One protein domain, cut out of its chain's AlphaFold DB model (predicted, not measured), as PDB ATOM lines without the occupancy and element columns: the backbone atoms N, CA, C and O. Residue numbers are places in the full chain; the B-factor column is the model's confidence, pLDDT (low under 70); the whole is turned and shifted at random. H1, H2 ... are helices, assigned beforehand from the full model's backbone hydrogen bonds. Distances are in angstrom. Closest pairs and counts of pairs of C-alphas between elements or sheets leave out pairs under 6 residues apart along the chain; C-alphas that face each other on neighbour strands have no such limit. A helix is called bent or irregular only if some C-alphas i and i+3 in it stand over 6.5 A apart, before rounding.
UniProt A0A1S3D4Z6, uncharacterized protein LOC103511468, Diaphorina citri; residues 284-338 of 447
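Overview. This is residues 284 to 338 of the 447 residues of the protein "uncharacterized protein LOC103511468" of Diaphorina citri (UniProt A0A1S3D4Z6). What does the model look like at first sight? It is an open, drawn-out shape: the longest helix, H3, lies at one end, and two short helices, H1 and H2, stand nearly at right angles beside each other at the other end. A long looping link with no named element, residues 303 to 324, joins the two ends, and its residues 307 to 313 stick out, standing free of the rest. What is it made of? The printed part has 55 residues with three named helices, in the order H1, H2, H3 along the chain, and no named strand; the class is all helix, though the helices hold 27 of the 55 residues, under half. How spread out is it? It is only just loose, close to extended, with a radius of gyration of the C-alphas of 14.8 A and an elongated outline of 42 by 25 by 16 A.

Along the chain. Where is the longest helix? H3 is residues 325 to 337, Lys 325 to Cys 337, and measures 18.3 A from first to last C-alpha. Its first C-alpha, 325, is at (-93.342, -34.488, 136.537) and its last, 337, is at (-111.095, -34.040, 132.115). Where are the two shorter helices? H2 is residues 295 to 302, Phe 295 to Lys 302, and measures 10.7 A from first to last C-alpha. H1 is residues 284 to 289, Cys 284 to Ala 289, measures 8.7 A, and has C-alpha 284 at (-91.109, -30.334, 163.905). Is any helix bent or irregular? None of the three helices is bent or irregular.

Arrangement. What does H3 touch? H3 touches no helix. It is apart from H1, and it is also apart from H2, which comes before it along the chain. How do H1 and H2 stand to each other? They are close but not clearly touching, with 1 pair of C-alphas within 8 A, and their centres are 11.0 A apart. Their closest C-alphas are those of Cys 284 and Asp 297, 5.4 A apart. Their lines stand about perpendicular, at 89 degrees. Are there hairpins? No two of these helices form a hairpin. What do the backbone N and O atoms show? In H1, H2 and H3 every O i to N i+4 pair is within hydrogen-bond range.

Size, cuts and confidence. How large is the whole? The two C-alphas farthest apart are those of Cys 292 and Cys 337, at 41.9 A, and the first and last printed C-alphas, those of Cys 284 and Gly 338, are 36.9 A apart. Is the printed part unbroken, and how are the helices linked? The printed part has no cut and runs from residue 284 to residue 338, in a full chain of 447 residues. The link from H1 to H2 is tight, with 5 residues between them, while the link from H2 to H3 is long, with 22 residues. Where does that long stretch run? The C-alphas of residues 303 to 324 lie 7 to 15 A from the mean of all C-alphas, and residues 307 to 313 have no C-alpha 8 or more apart along the chain within 10 A. Where is the confidence low? The mean pLDDT of the printed part is 79.5, and 12 residues are under 70: residues 307 to 316 and residues 337 to 338, of which 337 belongs to H3. The mean pLDDT is 90 for H2, 88 for H1 and 80 for H3.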
ATOM      1  N   CYS A 284     -91.047 -29.097 164.686       89.44
ATOM      2  CA  CYS A 284     -91.109 -30.334 163.905       89.44
ATOM      3  C   CYS A 284     -90.457 -30.170 162.515       89.44
ATOM      4  O   CYS A 284     -89.686 -31.034 162.099       89.44
ATOM      5  N   LEU A 285     -90.686 -29.049 161.819       87.56
ATOM      6  CA  LEU A 285     -90.057 -28.756 160.524       87.56
ATOM      7  C   LEU A 285     -88.540 -28.550 160.630       87.56
ATOM      8  O   LEU A 285     -87.805 -29.035 159.771       87.56
ATOM      9  N   ASN A 286     -88.052 -27.903 161.690       86.50
ATOM     10  CA  ASN A 286     -86.611 -27.787 161.932       86.50
ATOM     11  C   ASN A 286     -85.976 -29.155 162.200       86.50
ATOM     12  O   ASN A 286     -84.956 -29.495 161.603       86.50
ATOM     13  N   ASN A 287     -86.606 -29.969 163.046       88.88
ATOM     14  CA  ASN A 287     -86.171 -31.339 163.310       88.88
ATOM     15  C   ASN A 287     -86.157 -32.178 162.023       88.88
ATOM     16  O   ASN A 287     -85.214 -32.936 161.792       88.88
ATOM     17  N   LEU A 288     -87.161 -32.003 161.155       88.12
ATOM     18  CA  LEU A 288     -87.233 -32.636 159.839       88.12
ATOM     19  C   LEU A 288     -86.079 -32.195 158.929       88.12
ATOM     20  O   LEU A 288     -85.438 -33.049 158.319       88.12
ATOM     21  N   ALA A 289     -85.786 -30.893 158.861       84.81
ATOM     22  CA  ALA A 289     -84.699 -30.342 158.048       84.81
ATOM     23  C   ALA A 289     -83.318 -30.855 158.488       84.81
ATOM     24  O   ALA A 289     -82.453 -31.103 157.651       84.81
ATOM     25  N   HIS A 290     -83.125 -31.071 159.792       80.94
ATOM     26  CA  HIS A 290     -81.908 -31.666 160.353       80.94
ATOM     27  C   HIS A 290     -81.900 -33.207 160.337       80.94
ATOM     28  O   HIS A 290     -80.913 -33.817 160.746       80.94
ATOM     29  N   GLY A 291     -82.984 -33.859 159.898       84.69
ATOM     30  CA  GLY A 291     -83.109 -35.321 159.889       84.69
ATOM     31  C   GLY A 291     -83.235 -35.965 161.277       84.69
ATOM     32  O   GLY A 291     -83.048 -37.171 161.412       84.69
ATOM     33  N   CYS A 292     -83.557 -35.184 162.310       86.44
ATOM     34  CA  CYS A 292     -83.655 -35.600 163.711       86.44
ATOM     35  C   CYS A 292     -85.115 -35.598 164.193       86.44
ATOM     36  O   CYS A 292     -85.481 -34.853 165.097       86.44
ATOM     37  N   LEU A 293     -85.970 -36.417 163.573       89.56
ATOM     38  CA  LEU A 293     -87.395 -36.493 163.920       89.56
ATOM     39  C   LEU A 293     -87.638 -37.235 165.242       89.56
ATOM     40  O   LEU A 293     -87.189 -38.369 165.420       89.56
ATOM     41  N   ILE A 294     -88.431 -36.633 166.132       91.25
ATOM     42  CA  ILE A 294     -88.874 -37.256 167.385       91.25
ATOM     43  C   ILE A 294     -90.174 -38.042 167.134       91.25
ATOM     44  O   ILE A 294     -90.939 -37.754 166.212       91.25
ATOM     45  N   PHE A 295     -90.478 -39.039 167.968       92.25
ATOM     46  CA  PHE A 295     -91.727 -39.809 167.878       92.25
ATOM     47  C   PHE A 295     -92.996 -38.928 167.882       92.25
ATOM     48  O   PHE A 295     -93.955 -39.210 167.159       92.25
ATOM     49  N   SER A 296     -92.992 -37.836 168.654       90.50
ATOM     50  CA  SER A 296     -94.054 -36.821 168.660       90.50
ATOM     51  C   SER A 296     -94.258 -36.172 167.292       90.50
ATOM     52  O   SER A 296     -95.396 -35.963 166.875       90.50
ATOM     53  N   ASP A 297     -93.165 -35.906 166.583       91.50
ATOM     54  CA  ASP A 297     -93.131 -35.192 165.306       91.50
ATOM     55  C   ASP A 297     -93.681 -36.086 164.194       91.50
ATOM     56  O   ASP A 297     -94.548 -35.685 163.422       91.50
ATOM     57  N   VAL A 298     -93.273 -37.359 164.189       89.94
ATOM     58  CA  VAL A 298     -93.805 -38.372 163.266       89.94
ATOM     59  C   VAL A 298     -95.309 -38.557 163.463       89.94
ATOM     60  O   VAL A 298     -96.055 -38.633 162.486       89.94
ATOM     61  N   LYS A 299     -95.779 -38.608 164.716       91.50
ATOM     62  CA  LYS A 299     -97.215 -38.682 165.023       91.50
ATOM     63  C   LYS A 299     -97.953 -37.432 164.533       91.50
ATOM     64  O   LYS A 299     -99.035 -37.547 163.964       91.50
ATOM     65  N   MET A 300     -97.359 -36.256 164.725       89.38
ATOM     66  CA  MET A 300     -97.905 -34.977 164.278       89.38
ATOM     67  C   MET A 300     -98.021 -34.897 162.746       89.38
ATOM     68  O   MET A 300     -99.043 -34.428 162.243       89.38
ATOM     69  N   LEU A 301     -97.020 -35.372 162.003       89.50
ATOM     70  CA  LEU A 301     -97.050 -35.411 160.537       89.50
ATOM     71  C   LEU A 301     -98.098 -36.406 160.031       89.50
ATOM     72  O   LEU A 301     -98.961 -36.027 159.249       89.50
ATOM     73  N   LYS A 302     -98.114 -37.629 160.572       88.94
ATOM     74  CA  LYS A 302     -99.096 -38.657 160.190       88.94
ATOM     75  C   LYS A 302    -100.538 -38.272 160.499       88.94
ATOM     76  O   LYS A 302    -101.446 -38.678 159.788       88.94
ATOM     77  N   SER A 303    -100.774 -37.475 161.543       86.12
ATOM     78  CA  SER A 303    -102.122 -36.968 161.840       86.12
ATOM     79  C   SER A 303    -102.682 -36.043 160.751       86.12
ATOM     80  O   SER A 303    -103.886 -35.814 160.715       86.12
ATOM     81  N   ARG A 304    -101.817 -35.521 159.871       82.06
ATOM     82  CA  ARG A 304    -102.179 -34.676 158.727       82.06
ATOM     83  C   ARG A 304    -102.267 -35.464 157.413       82.06
ATOM     84  O   ARG A 304    -102.587 -34.868 156.387       82.06
ATOM     85  N   ASP A 305    -102.012 -36.773 157.434       81.00
ATOM     86  CA  ASP A 305    -102.185 -37.629 156.265       81.00
ATOM     87  C   ASP A 305    -103.682 -37.841 156.005       81.00
ATOM     88  O   ASP A 305    -104.416 -38.366 156.843       81.00
ATOM     89  N   ILE A 306    -104.137 -37.440 154.820       72.94
ATOM     90  CA  ILE A 306    -105.507 -37.673 154.354       72.94
ATOM     91  C   ILE A 306    -105.492 -38.976 153.550       72.94
ATOM     92  O   ILE A 306    -104.759 -39.108 152.569       72.94
ATOM     93  N   VAL A 307    -106.253 -39.967 154.016       65.06
ATOM     94  CA  VAL A 307    -106.121 -41.369 153.592       65.06
ATOM     95  C   VAL A 307    -106.721 -41.622 152.205       65.06
ATOM     96  O   VAL A 307    -106.280 -42.558 151.534       65.06
ATOM     97  N   THR A 308    -107.672 -40.810 151.717       59.59
ATOM     98  CA  THR A 308    -108.278 -41.054 150.400       59.59
ATOM     99  C   THR A 308    -108.280 -39.843 149.462       59.59
ATOM    100  O   THR A 308    -108.516 -38.698 149.839       59.59
ATOM    101  N   LYS A 309    -108.063 -40.119 148.165       55.91
ATOM    102  CA  LYS A 309    -108.103 -39.145 147.050       55.91
ATOM    103  C   LYS A 309    -109.490 -38.489 146.873       55.91
ATOM    104  O   LYS A 309    -109.614 -37.559 146.081       55.91
ATOM    105  N   TYR A 310    -110.509 -38.980 147.583       54.69
ATOM    106  CA  TYR A 310    -111.911 -38.564 147.483       54.69
ATOM    107  C   TYR A 310    -112.448 -37.947 148.778       54.69
ATOM    108  O   TYR A 310    -113.650 -37.705 148.881       54.69
ATOM    109  N   ASP A 311    -111.585 -37.673 149.755       55.72
ATOM    110  CA  ASP A 311    -112.009 -36.990 150.966       55.72
ATOM    111  C   ASP A 311    -112.403 -35.542 150.621       55.72
ATOM    112  O   ASP A 311    -111.591 -34.741 150.153       55.72
ATOM    113  N   LEU A 312    -113.671 -35.206 150.884       55.06
ATOM    114  CA  LEU A 312    -114.319 -33.901 150.653       55.06
ATOM    115  C   LEU A 312    -113.631 -32.715 151.364       55.06
ATOM    116  O   LEU A 312    -114.016 -31.567 151.163       55.06
ATOM    117  N   ASN A 313    -112.615 -32.986 152.185       59.78
ATOM    118  CA  ASN A 313    -111.897 -32.009 152.996       59.78
ATOM    119  C   ASN A 313    -110.665 -31.397 152.311       59.78
ATOM    120  O   ASN A 313    -110.053 -30.495 152.880       59.78
ATOM    121  N   VAL A 314    -110.273 -31.855 151.115       64.25
ATOM    122  CA  VAL A 314    -109.178 -31.212 150.367       64.25
ATOM    123  C   VAL A 314    -109.752 -30.076 149.515       64.25
ATOM    124  O   VAL A 314    -110.547 -30.342 148.610       64.25
ATOM    125  N   PRO A 315    -109.346 -28.809 149.736       69.25
ATOM    126  CA  PRO A 315    -109.813 -27.694 148.923       69.25
ATOM    127  C   PRO A 315    -109.465 -27.936 147.451       69.25
ATOM    128  O   PRO A 315    -108.306 -28.189 147.115       69.25
ATOM    129  N   GLN A 316    -110.445 -27.815 146.552       66.19
ATOM    130  CA  GLN A 316    -110.241 -28.064 145.116       66.19
ATOM    131  C   GLN A 316    -109.144 -27.169 144.503       66.19
ATOM    132  O   GLN A 316    -108.454 -27.569 143.561       66.19
ATOM    133  N   PHE A 317    -108.932 -25.986 145.087       70.88
ATOM    134  CA  PHE A 317    -107.938 -24.995 144.665       70.88
ATOM    135  C   PHE A 317    -106.586 -25.106 145.387       70.88
ATOM    136  O   PHE A 317    -105.712 -24.270 145.167       70.88
ATOM    137  N   ALA A 318    -106.373 -26.125 146.224       78.25
ATOM    138  CA  ALA A 318    -105.099 -26.304 146.912       78.25
ATOM    139  C   ALA A 318    -103.945 -26.602 145.932       78.25
ATOM    140  O   ALA A 318    -104.116 -27.291 144.911       78.25
ATOM    141  N   ILE A 319    -102.761 -26.079 146.272       82.69
ATOM    142  CA  ILE A 319    -101.499 -26.354 145.580       82.69
ATOM    143  C   ILE A 319    -101.027 -27.752 145.986       82.69
ATOM    144  O   ILE A 319    -100.763 -28.007 147.158       82.69
ATOM    145  N   ASN A 320    -100.872 -28.640 145.004       83.38
ATOM    146  CA  ASN A 320    -100.395 -30.004 145.223       83.38
ATOM    147  C   ASN A 320     -98.921 -30.121 144.818       83.38
ATOM    148  O   ASN A 320     -98.560 -29.819 143.678       83.38
ATOM    149  N   LEU A 321     -98.081 -30.599 145.735       86.69
ATOM    150  CA  LEU A 321     -96.661 -30.855 145.496       86.69
ATOM    151  C   LEU A 321     -96.447 -32.340 145.184       86.69
ATOM    152  O   LEU A 321     -96.957 -33.209 145.884       86.69
ATOM    153  N   PHE A 322     -95.679 -32.626 144.133       87.12
ATOM    154  CA  PHE A 322     -95.385 -33.987 143.681       87.12
ATOM    155  C   PHE A 322     -93.890 -34.170 143.465       87.12
ATOM    156  O   PHE A 322     -93.183 -33.227 143.106       87.12
ATOM    157  N   LYS A 323     -93.417 -35.408 143.615       87.25
ATOM    158  CA  LYS A 323     -92.001 -35.733 143.427       87.25
ATOM    159  C   LYS A 323     -91.623 -35.755 141.951       87.25
ATOM    160  O   LYS A 323     -90.512 -35.370 141.591       87.25
ATOM    161  N   THR A 324     -92.524 -36.220 141.080       88.75
ATOM    162  CA  THR A 324     -92.217 -36.390 139.655       88.75
ATOM    163  C   THR A 324     -93.126 -35.581 138.739       88.75
ATOM    164  O   THR A 324     -94.324 -35.421 138.957       88.75
ATOM    165  N   LYS A 325     -92.568 -35.152 137.600       89.88
ATOM    166  CA  LYS A 325     -93.342 -34.488 136.537       89.88
ATOM    167  C   LYS A 325     -94.444 -35.385 135.951       89.88
ATOM    168  O   LYS A 325     -95.389 -34.869 135.361       89.88
ATOM    169  N   LYS A 326     -94.317 -36.714 136.066       89.81
ATOM    170  CA  LYS A 326     -95.325 -37.673 135.582       89.81
ATOM    171  C   LYS A 326     -96.592 -37.604 136.435       89.81
ATOM    172  O   LYS A 326     -97.673 -37.495 135.868       89.81
ATOM    173  N   GLU A 327     -96.445 -37.591 137.757       86.69
ATOM    174  CA  GLU A 327     -97.558 -37.447 138.708       86.69
ATOM    175  C   GLU A 327     -98.307 -36.130 138.500       86.69
ATOM    176  O   GLU A 327     -99.530 -36.136 138.385       86.69
ATOM    177  N   ILE A 328     -97.575 -35.023 138.319       86.81
ATOM    178  CA  ILE A 328     -98.163 -33.705 138.025       86.81
ATOM    179  C   ILE A 328     -99.074 -33.780 136.795       86.81
ATOM    180  O   ILE A 328    -100.214 -33.322 136.826       86.81
ATOM    181  N   LYS A 329     -98.595 -34.389 135.704       87.31
ATOM    182  CA  LYS A 329     -99.376 -34.520 134.463       87.31
ATOM    183  C   LYS A 329    -100.624 -35.379 134.640       87.31
ATOM    184  O   LYS A 329    -101.633 -35.091 134.005       87.31
ATOM    185  N   ILE A 330    -100.550 -36.428 135.457       84.94
ATOM    186  CA  ILE A 330    -101.702 -37.283 135.763       84.94
ATOM    187  C   ILE A 330    -102.745 -36.473 136.541       84.94
ATOM    188  O   ILE A 330    -103.891 -36.417 136.115       84.94
ATOM    189  N   GLN A 331    -102.344 -35.757 137.595       81.31
ATOM    190  CA  GLN A 331    -103.275 -34.964 138.401       81.31
ATOM    191  C   GLN A 331    -103.910 -33.809 137.610       81.31
ATOM    192  O   GLN A 331    -105.096 -33.532 137.768       81.31
ATOM    193  N   LEU A 332    -103.138 -33.136 136.751       81.69
ATOM    194  CA  LEU A 332    -103.665 -32.078 135.884       81.69
ATOM    195  C   LEU A 332    -104.674 -32.630 134.874       81.69
ATOM    196  O   LEU A 332    -105.700 -32.002 134.640       81.69
ATOM    197  N   ARG A 333    -104.413 -33.815 134.311       80.38
ATOM    198  CA  ARG A 333    -105.368 -34.497 133.433       80.38
ATOM    199  C   ARG A 333    -106.661 -34.827 134.179       80.38
ATOM    200  O   ARG A 333    -107.729 -34.529 133.661       80.38
ATOM    201  N   ASP A 334    -106.559 -35.381 135.386       75.31
ATOM    202  CA  ASP A 334    -107.719 -35.740 136.210       75.31
ATOM    203  C   ASP A 334    -108.565 -34.504 136.583       75.31
ATOM    204  O   ASP A 334    -109.790 -34.577 136.566       75.31
ATOM    205  N   ARG A 335    -107.935 -33.349 136.867       73.00
ATOM    206  CA  ARG A 335    -108.654 -32.086 137.141       73.00
ATOM    207  C   ARG A 335    -109.330 -31.496 135.898       73.00
ATOM    208  O   ARG A 335    -110.407 -30.927 136.022       73.00
ATOM    209  N   LEU A 336    -108.704 -31.598 134.724       70.50
ATOM    210  CA  LEU A 336    -109.207 -30.978 133.489       70.50
ATOM    211  C   LEU A 336    -110.260 -31.824 132.763       70.50
ATOM    212  O   LEU A 336    -111.121 -31.264 132.093       70.50
ATOM    213  N   CYS A 337    -110.194 -33.155 132.860       57.81
ATOM    214  CA  CYS A 337    -111.095 -34.040 132.115       57.81
ATOM    215  C   CYS A 337    -112.388 -34.411 132.857       57.81
ATOM    216  O   CYS A 337    -113.255 -35.029 132.243       57.81
ATOM    217  N   GLY A 338    -112.545 -34.056 134.138       53.88
ATOM    218  CA  GLY A 338    -113.650 -34.558 134.964       53.88
ATOM    219  C   GLY A 338    -113.660 -36.099 135.051       53.88
ATOM    220  O   GLY A 338    -112.824 -36.771 134.440       53.88
TER     221      GLY A 338